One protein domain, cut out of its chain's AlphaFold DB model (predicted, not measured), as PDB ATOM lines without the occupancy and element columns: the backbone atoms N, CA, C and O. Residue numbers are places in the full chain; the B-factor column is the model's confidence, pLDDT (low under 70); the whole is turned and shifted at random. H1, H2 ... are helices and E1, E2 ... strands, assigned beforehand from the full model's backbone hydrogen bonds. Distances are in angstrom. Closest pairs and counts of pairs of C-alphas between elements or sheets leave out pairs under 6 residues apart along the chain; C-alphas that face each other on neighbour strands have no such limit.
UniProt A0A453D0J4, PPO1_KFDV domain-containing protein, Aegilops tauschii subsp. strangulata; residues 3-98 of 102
ATOM      1  N   ILE A   3      25.209  30.263   1.941       97.38
ATOM      2  CA  ILE A   3      24.818  30.923   0.691       97.38
ATOM      3  C   ILE A   3      24.000  32.154   1.072       97.38
ATOM      4  O   ILE A   3      22.866  32.042   1.556       97.38
ATOM      5  N   GLU A   4      24.601  33.324   0.902       96.25
ATOM      6  CA  GLU A   4      24.080  34.599   1.379       96.25
ATOM      7  C   GLU A   4      23.344  35.366   0.284       96.25
ATOM      8  O   GLU A   4      23.669  35.296  -0.904       96.25
ATOM      9  N   GLY A   5      22.346  36.145   0.703       94.88
ATOM     10  CA  GLY A   5      21.642  37.061  -0.188       94.88
ATOM     11  C   GLY A   5      20.930  36.363  -1.346       94.88
ATOM     12  O   GLY A   5      20.903  36.920  -2.439       94.88
ATOM     13  N   ILE A   6      20.361  35.172  -1.123       95.81
ATOM     14  CA  ILE A   6      19.562  34.474  -2.136       95.81
ATOM     15  C   ILE A   6      18.306  35.307  -2.380       95.81
ATOM     16  O   ILE A   6      17.415  35.357  -1.530       95.81
ATOM     17  N   GLN A   7      18.240  35.967  -3.529       94.50
ATOM     18  CA  GLN A   7      17.101  36.761  -3.955       94.50
ATOM     19  C   GLN A   7      16.347  36.033  -5.064       94.50
ATOM     20  O   GLN A   7      16.903  35.786  -6.128       94.50
ATOM     21  N   VAL A   8      15.074  35.728  -4.820       92.94
ATOM     22  CA  VAL A   8      14.161  35.148  -5.812       92.94
ATOM     23  C   VAL A   8      13.231  36.239  -6.311       92.94
ATOM     24  O   VAL A   8      12.470  36.798  -5.524       92.94
ATOM     25  N   ALA A   9      13.290  36.558  -7.603       91.44
ATOM     26  CA  ALA A   9      12.510  37.643  -8.204       91.44
ATOM     27  C   ALA A   9      10.994  37.371  -8.220       91.44
ATOM     28  O   ALA A   9      10.201  38.305  -8.076       91.44
ATOM     29  N   ASP A  10      10.600  36.103  -8.374       89.44
ATOM     30  CA  ASP A  10       9.205  35.665  -8.461       89.44
ATOM     31  C   ASP A  10       8.961  34.412  -7.608       89.44
ATOM     32  O   ASP A  10       9.231  33.287  -8.023       89.44
ATOM     33  N   HIS A  11       8.441  34.613  -6.396       85.12
ATOM     34  CA  HIS A  11       8.171  33.550  -5.421       85.12
ATOM     35  C   HIS A  11       6.914  32.711  -5.737       85.12
ATOM     36  O   HIS A  11       6.617  31.755  -5.019       85.12
ATOM     37  N   PHE A  12       6.184  33.034  -6.812       88.38
ATOM     38  CA  PHE A  12       5.107  32.187  -7.342       88.38
ATOM     39  C   PHE A  12       5.623  31.091  -8.279       88.38
ATOM     40  O   PHE A  12       4.846  30.249  -8.730       88.38
ATOM     41  N   LYS A  13       6.922  31.085  -8.588       90.44
ATOM     42  CA  LYS A  13       7.560  30.044  -9.390       90.44
ATOM     43  C   LYS A  13       8.406  29.139  -8.510       90.44
ATOM     44  O   LYS A  13       8.981  29.567  -7.514       90.44
ATOM     45  N   PHE A  14       8.468  27.871  -8.899       93.50
ATOM     46  CA  PHE A  14       9.335  26.912  -8.238       93.50
ATOM     47  C   PHE A  14      10.791  27.214  -8.586       93.50
ATOM     48  O   PHE A  14      11.140  27.340  -9.762       93.50
ATOM     49  N   VAL A  15      11.628  27.293  -7.558       95.25
ATOM     50  CA  VAL A  15      13.068  27.493  -7.697       95.25
ATOM     51  C   VAL A  15      13.780  26.350  -6.999       95.25
ATOM     52  O   VAL A  15      13.477  26.035  -5.846       95.25
ATOM     53  N   LYS A  16      14.748  25.746  -7.687       96.88
ATOM     54  CA  LYS A  16      15.647  24.754  -7.104       96.88
ATOM     55  C   LYS A  16      17.049  24.882  -7.679       96.88
ATOM     56  O   LYS A  16      17.219  24.912  -8.899       96.88
ATOM     57  N   PHE A  17      18.042  24.859  -6.804       96.69
ATOM     58  CA  PHE A  17      19.433  24.637  -7.176       96.69
ATOM     59  C   PHE A  17      20.114  23.729  -6.155       96.69
ATOM     60  O   PHE A  17      19.777  23.740  -4.968       96.69
ATOM     61  N   ASP A  18      21.053  22.928  -6.640       96.19
ATOM     62  CA  ASP A  18      21.872  22.046  -5.818       96.19
ATOM     63  C   ASP A  18      23.208  22.734  -5.510       96.19
ATOM     64  O   ASP A  18      23.691  23.564  -6.287       96.19
ATOM     65  N   VAL A  19      23.787  22.406  -4.359       96.12
ATOM     66  CA  VAL A  19      25.064  22.932  -3.880       96.12
ATOM     67  C   VAL A  19      26.022  21.761  -3.724       96.12
ATOM     68  O   VAL A  19      25.789  20.853  -2.922       96.12
ATOM     69  N   LEU A  20      27.096  21.783  -4.505       94.31
ATOM     70  CA  LEU A  20      28.134  20.755  -4.514       94.31
ATOM     71  C   LEU A  20      29.441  21.355  -3.995       94.31
ATOM     72  O   LEU A  20      29.714  22.538  -4.224       94.31
ATOM     73  N   VAL A  21      30.248  20.540  -3.323       92.50
ATOM     74  CA  VAL A  21      31.561  20.927  -2.791       92.50
ATOM     75  C   VAL A  21      32.618  19.954  -3.302       92.50
ATOM     76  O   VAL A  21      32.393  18.745  -3.312       92.50
ATOM     77  N   ASN A  22      33.758  20.503  -3.720       89.62
ATOM     78  CA  ASN A  22      34.913  19.771  -4.228       89.62
ATOM     79  C   ASN A  22      36.223  20.283  -3.629       89.62
ATOM     80  O   ASN A  22      36.355  21.468  -3.305       89.62
ATOM     81  N   ALA A  23      37.204  19.384  -3.559       84.31
ATOM     82  CA  ALA A  23      38.588  19.727  -3.260       84.31
ATOM     83  C   ALA A  23      39.168  20.647  -4.361       84.31
ATOM     84  O   ALA A  23      38.798  20.507  -5.533       84.31
ATOM     85  N   PRO A  24      40.075  21.577  -4.018       75.19
ATOM     86  CA  PRO A  24      40.631  22.571  -4.938       75.19
ATOM     87  C   PRO A  24      41.430  21.956  -6.094       75.19
ATOM     88  O   PRO A  24      41.428  22.507  -7.192       75.19
ATOM     89  N   GLU A  25      42.074  20.806  -5.874       69.19
ATOM     90  CA  GLU A  25      42.889  20.112  -6.884       69.19
ATOM     91  C   GLU A  25      42.100  19.082  -7.700       69.19
ATOM     92  O   GLU A  25      42.649  18.414  -8.580       69.19
ATOM     93  N   SER A  26      40.795  18.951  -7.441       61.09
ATOM     94  CA  SER A  26      39.923  18.105  -8.245       61.09
ATOM     95  C   SER A  26      39.720  18.772  -9.606       61.09
ATOM     96  O   SER A  26      38.755  19.495  -9.833       61.09
ATOM     97  N   GLY A  27      40.640  18.528 -10.543       52.44
ATOM     98  CA  GLY A  27      40.506  18.874 -11.965       52.44
ATOM     99  C   GLY A  27      39.395  18.091 -12.681       52.44
ATOM    100  O   GLY A  27      39.488  17.840 -13.880       52.44
ATOM    101  N   GLY A  28      38.384  17.637 -11.938       49.78
ATOM    102  CA  GLY A  28      37.323  16.753 -12.378       49.78
ATOM    103  C   GLY A  28      36.063  17.511 -12.769       49.78
ATOM    104  O   GLY A  28      35.655  18.469 -12.117       49.78
ATOM    105  N   ASP A  29      35.463  17.028 -13.853       52.41
ATOM    106  CA  ASP A  29      34.144  17.360 -14.379       52.41
ATOM    107  C   ASP A  29      33.132  17.679 -13.261       52.41
ATOM    108  O   ASP A  29      33.080  16.979 -12.248       52.41
ATOM    109  N   ALA A  30      32.289  18.705 -13.437       49.84
ATOM    110  CA  ALA A  30      31.322  19.165 -12.425       49.84
ATOM    111  C   ALA A  30      30.371  18.054 -11.911       49.84
ATOM    112  O   ALA A  30      29.672  18.235 -10.912       49.84
ATOM    113  N   ALA A  31      30.367  16.901 -12.584       48.31
ATOM    114  CA  ALA A  31      29.696  15.663 -12.224       48.31
ATOM    115  C   ALA A  31      30.306  14.882 -11.034       48.31
ATOM    116  O   ALA A  31      29.609  14.011 -10.515       48.31
ATOM    117  N   SER A  32      31.536  15.160 -10.569       58.09
ATOM    118  CA  SER A  32      32.121  14.479  -9.385       58.09
ATOM    119  C   SER A  32      31.855  15.185  -8.047       58.09
ATOM    120  O   SER A  32      32.268  14.688  -7.000       58.09
ATOM    121  N   GLY A  33      31.155  16.326  -8.081       63.47
ATOM    122  CA  GLY A  33      30.779  17.119  -6.912       63.47
ATOM    123  C   GLY A  33      30.100  16.313  -5.810       63.47
ATOM    124  O   GLY A  33      29.082  15.668  -6.065       63.47
ATOM    125  N   TYR A  34      30.584  16.412  -4.569       80.62
ATOM    126  CA  TYR A  34      29.869  15.836  -3.432       80.62
ATOM    127  C   TYR A  34      28.761  16.789  -2.972       80.62
ATOM    128  O   TYR A  34      28.964  17.994  -2.804       80.62
ATOM    129  N   CYS A  35      27.553  16.254  -2.804       87.75
ATOM    130  CA  CYS A  35      26.364  17.051  -2.514       87.75
ATOM    131  C   CYS A  35      26.371  17.560  -1.067       87.75
ATOM    132  O   CYS A  35      26.245  16.770  -0.132       87.75
ATOM    133  N   ALA A  36      26.454  18.882  -0.888       93.44
ATOM    134  CA  ALA A  36      26.237  19.530   0.407       93.44
ATOM    135  C   ALA A  36      24.741  19.721   0.708       93.44
ATOM    136  O   ALA A  36      24.339  19.779   1.870       93.44
ATOM    137  N   GLY A  37      23.912  19.821  -0.334       95.12
ATOM    138  CA  GLY A  37      22.459  19.869  -0.225       95.12
ATOM    139  C   GLY A  37      21.800  20.629  -1.372       95.12
ATOM    140  O   GLY A  37      22.430  20.961  -2.373       95.12
ATOM    141  N   SER A  38      20.515  20.934  -1.208       96.25
ATOM    142  CA  SER A  38      19.730  21.689  -2.187       96.25
ATOM    143  C   SER A  38      18.974  22.826  -1.514       96.25
ATOM    144  O   SER A  38      18.476  22.683  -0.397       96.25
ATOM    145  N   VAL A  39      18.809  23.932  -2.235       96.44
ATOM    146  CA  VAL A  39      17.824  24.962  -1.903       96.44
ATOM    147  C   VAL A  39      16.621  24.748  -2.805       96.44
ATOM    148  O   VAL A  39      16.754  24.757  -4.026       96.44
ATOM    149  N   ALA A  40      15.448  24.557  -2.206       95.69
ATOM    150  CA  ALA A  40      14.187  24.441  -2.925       95.69
ATOM    151  C   ALA A  40      13.163  25.396  -2.315       95.69
ATOM    152  O   ALA A  40      12.946  25.402  -1.103       95.69
ATOM    153  N   MET A  41      12.534  26.202  -3.162       92.31
ATOM    154  CA  MET A  41      11.498  27.147  -2.768       92.31
ATOM    155  C   MET A  41      10.240  26.824  -3.557       92.31
ATOM    156  O   MET A  41      10.209  26.911  -4.788       92.31
ATOM    157  N   THR A  42       9.205  26.403  -2.836       92.06
ATOM    158  CA  THR A  42       7.899  26.124  -3.420       92.06
ATOM    159  C   THR A  42       7.174  27.424  -3.752       92.06
ATOM    160  O   THR A  42       7.325  28.410  -3.022       92.06
ATOM    161  N   PRO A  43       6.356  27.438  -4.820       89.94
ATOM    162  CA  PRO A  43       5.395  28.504  -5.041       89.94
ATOM    163  C   PRO A  43       4.549  28.708  -3.789       89.94
ATOM    164  O   PRO A  43       3.901  27.774  -3.315       89.94
ATOM    165  N   HIS A  44       4.545  29.915  -3.245       81.44
ATOM    166  CA  HIS A  44       3.688  30.250  -2.113       81.44
ATOM    167  C   HIS A  44       3.180  31.677  -2.248       81.44
ATOM    168  O   HIS A  44       3.780  32.500  -2.924       81.44
ATOM    169  N   MET A  45       2.044  31.981  -1.625       71.25
ATOM    170  CA  MET A  45       1.511  33.338  -1.620       71.25
ATOM    171  C   MET A  45       2.037  34.072  -0.391       71.25
ATOM    172  O   MET A  45       1.670  33.741   0.737       71.25
ATOM    173  N   VAL A  46       2.883  35.081  -0.588       67.75
ATOM    174  CA  VAL A  46       3.287  35.953   0.520       67.75
ATOM    175  C   VAL A  46       2.153  36.946   0.785       67.75
ATOM    176  O   VAL A  46       1.690  37.630  -0.127       67.75
ATOM    177  N   ARG A  47       1.711  37.048   2.048       61.44
ATOM    178  CA  ARG A  47       0.696  38.001   2.557       61.44
ATOM    179  C   ARG A  47       1.200  39.457   2.538       61.44
ATOM    180  O   ARG A  47       1.143  40.175   3.530       61.44
ATOM    181  N   THR A  48       1.704  39.916   1.404       56.09
ATOM    182  CA  THR A  48       2.023  41.326   1.172       56.09
ATOM    183  C   THR A  48       0.999  41.891   0.207       56.09
ATOM    184  O   THR A  48       0.592  41.220  -0.735       56.09
ATOM    185  N   ASN A  49       0.633  43.160   0.380       53.91
ATOM    186  CA  ASN A  49      -0.302  43.889  -0.487       53.91
ATOM    187  C   ASN A  49       0.230  44.109  -1.933       53.91
ATOM    188  O   ASN A  49      -0.241  44.979  -2.659       53.91
ATOM    189  N   LYS A  50       1.257  43.352  -2.352       55.97
ATOM    190  CA  LYS A  50       1.915  43.395  -3.661       55.97
ATOM    191  C   LYS A  50       1.762  42.037  -4.349       55.97
ATOM    192  O   LYS A  50       2.255  41.031  -3.856       55.97
ATOM    193  N   LYS A  51       1.130  42.040  -5.528       55.06
ATOM    194  CA  LYS A  51       0.841  40.855  -6.367       55.06
ATOM    195  C   LYS A  51       2.086  40.157  -6.947       55.06
ATOM    196  O   LYS A  51       1.966  39.068  -7.488       55.06
ATOM    197  N   LYS A  52       3.260  40.789  -6.863       60.03
ATOM    198  CA  LYS A  52       4.584  40.266  -7.232       60.03
ATOM    199  C   LYS A  52       5.599  40.854  -6.258       60.03
ATOM    200  O   LYS A  52       5.561  42.056  -5.991       60.03
ATOM    201  N   GLY A  53       6.489  40.029  -5.724       66.38
ATOM    202  CA  GLY A  53       7.505  40.474  -4.777       66.38
ATOM    203  C   GLY A  53       8.737  39.593  -4.858       66.38
ATOM    204  O   GLY A  53       8.608  38.385  -5.047       66.38
ATOM    205  N   SER A  54       9.914  40.198  -4.712       79.94
ATOM    206  CA  SER A  54      11.128  39.415  -4.527       79.94
ATOM    207  C   SER A  54      11.211  38.924  -3.084       79.94
ATOM    208  O   SER A  54      10.843  39.645  -2.155       79.94
ATOM    209  N   MET A  55      11.680  37.695  -2.897       87.38
ATOM    210  CA  MET A  55      11.987  37.127  -1.587       87.38
ATOM    211  C   MET A  55      13.498  37.124  -1.390       87.38
ATOM    212  O   MET A  55      14.235  36.867  -2.339       87.38
ATOM    213  N   LYS A  56      13.957  37.392  -0.166       91.44
ATOM    214  CA  LYS A  56      15.359  37.227   0.228       91.44
ATOM    215  C   LYS A  56      15.467  36.149   1.295       91.44
ATOM    216  O   LYS A  56      14.656  36.123   2.217       91.44
ATOM    217  N   THR A  57      16.460  35.280   1.170       93.69
ATOM    218  CA  THR A  57      16.741  34.224   2.144       93.69
ATOM    219  C   THR A  57      18.241  33.915   2.215       93.69
ATOM    220  O   THR A  57      19.043  34.463   1.456       93.69
ATOM    221  N   VAL A  58      18.619  33.059   3.161       96.25
ATOM    222  CA  VAL A  58      19.976  32.540   3.362       96.25
ATOM    223  C   VAL A  58      19.873  31.033   3.562       96.25
ATOM    224  O   VAL A  58      19.027  30.577   4.332       96.25
ATOM    225  N   ALA A  59      20.746  30.269   2.910       96.38
ATOM    226  CA  ALA A  59      20.859  28.827   3.118       96.38
ATOM    227  C   ALA A  59      22.156  28.499   3.862       96.38
ATOM    228  O   ALA A  59      23.193  29.120   3.626       96.38
ATOM    229  N   ARG A  60      22.095  27.530   4.780       96.38
ATOM    230  CA  ARG A  60      23.242  27.069   5.568       96.38
ATOM    231  C   ARG A  60      23.325  25.554   5.484       96.38
ATOM    232  O   ARG A  60      22.331  24.878   5.721       96.38
ATOM    233  N   PHE A  61      24.513  25.055   5.178       95.88
ATOM    234  CA  PHE A  61      24.818  23.635   5.060       95.88
ATOM    235  C   PHE A  61      25.954  23.285   6.021       95.88
ATOM    236  O   PHE A  61      26.998  23.956   6.028       95.88
ATOM    237  N   GLY A  62      25.740  22.249   6.832       95.38
ATOM    238  CA  GLY A  62      26.809  21.597   7.583       95.38
ATOM    239  C   GLY A  62      27.682  20.818   6.607       95.38
ATOM    240  O   GLY A  62      27.162  20.036   5.821       95.38
ATOM    241  N   VAL A  63      28.985  21.091   6.607       94.12
ATOM    242  CA  VAL A  63      29.925  20.522   5.625       94.12
ATOM    243  C   VAL A  63      31.176  19.932   6.273       94.12
ATOM    244  O   VAL A  63      32.085  19.582   5.544       94.12
ATOM    245  N   CYS A  64      31.243  19.811   7.603       93.19
ATOM    246  CA  CYS A  64      32.420  19.266   8.296       93.19
ATOM    247  C   CYS A  64      32.718  17.835   7.831       93.19
ATOM    248  O   CYS A  64      33.705  17.626   7.138       93.19
ATOM    249  N   ASP A  65      31.786  16.906   8.055       92.50
ATOM    250  CA  ASP A  65      31.927  15.513   7.613       92.50
ATOM    251  C   ASP A  65      32.145  15.407   6.093       92.50
ATOM    252  O   ASP A  65      32.845  14.526   5.603       92.50
ATOM    253  N   LEU A  66      31.539  16.317   5.323       92.25
ATOM    254  CA  LEU A  66      31.718  16.375   3.875       92.25
ATOM    255  C   LEU A  66      33.159  16.735   3.497       92.25
ATOM    256  O   LEU A  66      33.716  16.098   2.613       92.25
ATOM    257  N   MET A  67      33.739  17.745   4.148       91.38
ATOM    258  CA  MET A  67      35.113  18.195   3.917       91.38
ATOM    259  C   MET A  67      36.124  17.110   4.293       91.38
ATOM    260  O   MET A  67      37.051  16.872   3.522       91.38
ATOM    261  N   ASP A  68      35.892  16.402   5.399       91.12
ATOM    262  CA  ASP A  68      36.727  15.274   5.823       91.12
ATOM    263  C   ASP A  68      36.678  14.135   4.790       91.12
ATOM    264  O   ASP A  68      37.709  13.609   4.372       91.12
ATOM    265  N   ASN A  69      35.480  13.793   4.299       89.31
ATOM    266  CA  ASN A  69      35.290  12.718   3.318       89.31
ATOM    267  C   ASN A  69      35.965  12.992   1.967       89.31
ATOM    268  O   ASN A  69      36.391  12.053   1.294       89.31
ATOM    269  N   ILE A  70      36.039  14.258   1.553       88.12
ATOM    270  CA  ILE A  70      36.709  14.653   0.306       88.12
ATOM    271  C   ILE A  70      38.194  14.985   0.507       88.12
ATOM    272  O   ILE A  70      38.861  15.326  -0.469       88.12
ATOM    273  N   GLY A  71      38.704  14.899   1.742       87.69
ATOM    274  CA  GLY A  71      40.093  15.210   2.088       87.69
ATOM    275  C   GLY A  71      40.465  16.687   1.930       87.69
ATOM    276  O   GLY A  71      41.605  16.976   1.584       87.69
ATOM    277  N   ALA A  72      39.509  17.603   2.127       89.75
ATOM    278  CA  ALA A  72      39.703  19.052   1.974       89.75
ATOM    279  C   ALA A  72      39.662  19.820   3.312       89.75
ATOM    280  O   ALA A  72      39.524  21.043   3.334       89.75
ATOM    281  N   ASP A  73      39.745  19.116   4.439       87.69
ATOM    282  CA  ASP A  73      39.776  19.667   5.799       87.69
ATOM    283  C   ASP A  73      41.033  20.514   6.072       87.69
ATOM    284  O   ASP A  73      40.965  21.533   6.764       87.69
ATOM    285  N   GLY A  74      42.169  20.130   5.482       88.88
ATOM    286  CA  GLY A  74      43.435  20.869   5.543       88.88
ATOM    287  C   GLY A  74      43.575  22.005   4.521       88.88
ATOM    288  O   GLY A  74      44.539  22.777   4.590       88.88
ATOM    289  N   ASP A  75      42.639  22.128   3.578       89.50
ATOM    290  CA  ASP A  75      42.750  23.074   2.473       89.50
ATOM    291  C   ASP A  75      42.314  24.489   2.859       89.50
ATOM    292  O   ASP A  75      41.330  24.723   3.563       89.50
ATOM    293  N   LYS A  76      43.021  25.488   2.320       91.56
ATOM    294  CA  LYS A  76      42.670  26.907   2.528       91.56
ATOM    295  C   LYS A  76      41.395  27.316   1.790       91.56
ATOM    296  O   LYS A  76      40.765  28.306   2.160       91.56
ATOM    297  N   THR A  77      41.062  26.616   0.711       90.94
ATOM    298  CA  THR A  77      39.951  26.941  -0.186       90.94
ATOM    299  C   THR A  77      39.345  25.670  -0.752       90.94
ATOM    300  O   THR A  77      40.069  24.728  -1.045       90.94
ATOM    301  N   VAL A  78      38.041  25.695  -1.009       91.25
ATOM    302  CA  VAL A  78      37.308  24.625  -1.693       91.25
ATOM    303  C   VAL A  78      36.562  25.194  -2.894       91.25
ATOM    304  O   VAL A  78      36.282  26.396  -2.950       91.25
ATOM    305  N   VAL A  79      36.203  24.335  -3.844       91.94
ATOM    306  CA  VAL A  79      35.361  24.711  -4.983       91.94
ATOM    307  C   VAL A  79      33.903  24.450  -4.621       91.94
ATOM    308  O   VAL A  79      33.538  23.335  -4.251       91.94
ATOM    309  N   VAL A  80      33.061  25.478  -4.737       93.69
ATOM    310  CA  VAL A  80      31.611  25.368  -4.533       93.69
ATOM    311  C   VAL A  80      30.910  25.544  -5.873       93.69
ATOM    312  O   VAL A  80      30.994  26.607  -6.486       93.69
ATOM    313  N   SER A  81      30.178  24.517  -6.296       93.62
ATOM    314  CA  SER A  81      29.392  24.547  -7.530       93.62
ATOM    315  C   SER A  81      27.913  24.709  -7.199       93.62
ATOM    316  O   SER A  81      27.320  23.899  -6.486       93.62
ATOM    317  N   LEU A  82      27.311  25.765  -7.739       94.81
ATOM    318  CA  LEU A  82      25.881  26.043  -7.641       94.81
ATOM    319  C   LEU A  82      25.227  25.594  -8.943       94.81
ATOM    320  O   LEU A  82      25.520  26.149 -10.000       94.81
ATOM    321  N   VAL A  83      24.362  24.583  -8.876       94.12
ATOM    322  CA  VAL A  83      23.778  23.942 -10.062       94.12
ATOM    323  C   VAL A  83      22.285  24.243 -10.123       94.12
ATOM    324  O   VAL A  83      21.501  23.607  -9.409       94.12
ATOM    325  N   PRO A  84      21.848  25.198 -10.966       95.31
ATOM    326  CA  PRO A  84      20.434  25.447 -11.184       95.31
ATOM    327  C   PRO A  84      19.739  24.199 -11.725       95.31
ATOM    328  O   PRO A  84      20.172  23.604 -12.710       95.31
ATOM    329  N   ARG A  85      18.635  23.807 -11.085       95.75
ATOM    330  CA  ARG A  85      17.769  22.713 -11.545       95.75
ATOM    331  C   ARG A  85      16.463  23.238 -12.125       95.75
ATOM    332  O   ARG A  85      16.007  22.725 -13.139       95.75
ATOM    333  N   CYS A  86      15.869  24.254 -11.498       95.38
ATOM    334  CA  CYS A  86      14.647  24.922 -11.955       95.38
ATOM    335  C   CYS A  86      14.648  26.396 -11.530       95.38
ATOM    336  O   CYS A  86      15.015  26.697 -10.394       95.38
ATOM    337  N   GLY A  87      14.192  27.297 -12.406       93.06
ATOM    338  CA  GLY A  87      14.000  28.716 -12.080       93.06
ATOM    339  C   GLY A  87      15.291  29.462 -11.731       93.06
ATOM    340  O   GLY A  87      15.248  30.423 -10.967       93.06
ATOM    341  N   GLY A  88      16.440  29.009 -12.242       90.75
ATOM    342  CA  GLY A  88      17.746  29.614 -11.964       90.75
ATOM    343  C   GLY A  88      17.851  31.062 -12.439       90.75
ATOM    344  O   GLY A  88      18.470  31.885 -11.777       90.75
ATOM    345  N   GLU A  89      17.166  31.396 -13.529       93.88
ATOM    346  CA  GLU A  89      17.054  32.747 -14.085       93.88
ATOM    347  C   GLU A  89      16.344  33.742 -13.151       93.88
ATOM    348  O   GLU A  89      16.404  34.952 -13.361       93.88
ATOM    349  N   LEU A  90      15.664  33.240 -12.117       93.44
ATOM    350  CA  LEU A  90      14.952  34.044 -11.125       93.44
ATOM    351  C   LEU A  90      15.781  34.286  -9.864       93.44
ATOM    352  O   LEU A  90      15.303  34.988  -8.969       93.44
ATOM    353  N   VAL A  91      16.970  33.684  -9.769       95.25
ATOM    354  CA  VAL A  91      17.807  33.685  -8.570       95.25
ATOM    355  C   VAL A  91      19.014  34.587  -8.765       95.25
ATOM    356  O   VAL A  91      19.745  34.492  -9.745       95.25
ATOM    357  N   THR A  92      19.269  35.438  -7.779       96.06
ATOM    358  CA  THR A  92      20.543  36.142  -7.616       96.06
ATOM    359  C   THR A  92      21.138  35.758  -6.270       96.06
ATOM    360  O   THR A  92      20.412  35.670  -5.282       96.06
ATOM    361  N   ILE A  93      22.443  35.502  -6.229       96.94
ATOM    362  CA  ILE A  93      23.166  35.125  -5.010       96.94
ATOM    363  C   ILE A  93      24.127  36.258  -4.670       96.94
ATOM    364  O   ILE A  93      24.868  36.720  -5.533       96.94
ATOM    365  N   GLY A  94      24.081  36.725  -3.422       96.88
ATOM    366  CA  GLY A  94      24.911  37.834  -2.954       96.88
ATOM    367  C   GLY A  94      26.329  37.408  -2.581       96.88
ATOM    368  O   GLY A  94      27.262  38.186  -2.755       96.88
ATOM    369  N   GLY A  95      26.501  36.179  -2.094       96.81
ATOM    370  CA  GLY A  95      27.813  35.661  -1.729       96.81
ATOM    371  C   GLY A  95      27.783  34.215  -1.252       96.81
ATOM    372  O   GLY A  95      26.726  33.652  -0.961       96.81
ATOM    373  N   VAL A  96      28.970  33.620  -1.176       96.94
ATOM    374  CA  VAL A  96      29.199  32.271  -0.653       96.94
ATOM    375  C   VAL A  96      30.359  32.344   0.329       96.94
ATOM    376  O   VAL A  96      31.416  32.875  -0.005       96.94
ATOM    377  N   SER A  97      30.159  31.834   1.541       95.50
ATOM    378  CA  SER A  97      31.161  31.864   2.609       95.50
ATOM    379  C   SER A  97      31.149  30.566   3.424       95.50
ATOM    380  O   SER A  97      30.167  29.817   3.446       95.50
ATOM    381  N   ILE A  98      32.252  30.262   4.104       94.25
ATOM    382  CA  ILE A  98      32.328  29.181   5.092       94.25
ATOM    383  C   ILE A  98      32.687  29.820   6.428       94.25
ATOM    384  O   ILE A  98      33.592  30.643   6.509       94.25
TER     385      ILE A  98
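AT A GLANCE: This is residues 3 to 98 of the 102 residues of the protein "PPO1_KFDV domain-containing protein" of Aegilops tauschii subsp. strangulata (UniProt A0A453D0J4). Two small antiparallel sheets lie partly face to face as a loose sandwich, E3, E2 and E5 in the larger one and E4, E1 and E6 in the smaller one. Their strands run roughly lengthwise in a rod whose ends are mostly loops: the long link of residues 42 to 54 is at one end, and the short helix H1 and the link after it are at the other. The printed part has 96 residues, with six named strands and one named helix in the order E1, E2, E3, E4, H1, E5, E6; its class is mostly strand, though under half of the residues are in named elements. It is only just loose, close to compact, with a radius of gyration of the C-alphas of 15.4 A and spans of 50 by 22 by 18 A.

IN THESE COORDINATES: In the larger sheet, E2 is residues 15 to 22, 23.4 A long, E3 is residues 34 to 41, 21.6 A, and E5 is residues 79 to 86, 21.9 A. C-alpha 15 is at (13.068, 27.493, -7.697). In the other sheet, E4 is residues 55 to 60, 16.7 A long, E1 is residues 3 to 8, 13.2 A, and E6 is residues 95 to 97, 6.7 A. E1 begins at C-alpha 3, (24.818, 30.923, 0.691), and E6 ends at C-alpha 97, (31.161, 31.864, 2.609). H1 is residues 64 to 69, 8.7 A long.

HOW THE PARTS SIT: The sheet E3, E2, E5 is twisted, with C-alphas up to 4.3 A off its best plane. E2 and E3 form a hairpin, antiparallel at 163 degrees, with N 17 and O 39 at 3.1 A. E2 and E5 are antiparallel at 158 degrees, with N 20 and O 81 at 2.9 A. H1 only grazes this sheet, with its residues 66 to 69; the closest C-alphas of H1 and E3 are those of Leu 66 and Ala 36, 7.2 A apart. In H1 every O i to N i+4 pair is within hydrogen-bond range. In the other sheet E1 is the inner strand: it is antiparallel to E4 at 153 degrees, with N 57 and O 6 at 2.9 A, and to E6 at 153 degrees, with N 4 and O 95 at 2.8 A. Between the sheets, the closest C-alphas of E3 and E4 are those of Val 39 and Ala 59, 7.0 A apart. E1 and E5 are apart.

THE WHOLE: The two C-alphas farthest apart are those of Asn 49 and Gly 74, at 49.8 A. The printed part has no cut. The links from E2 to E3 and from E3 to E4 are long. Mean pLDDT of the printed part is 86.0; residues 25 to 33 and 46 to 53 are under 70.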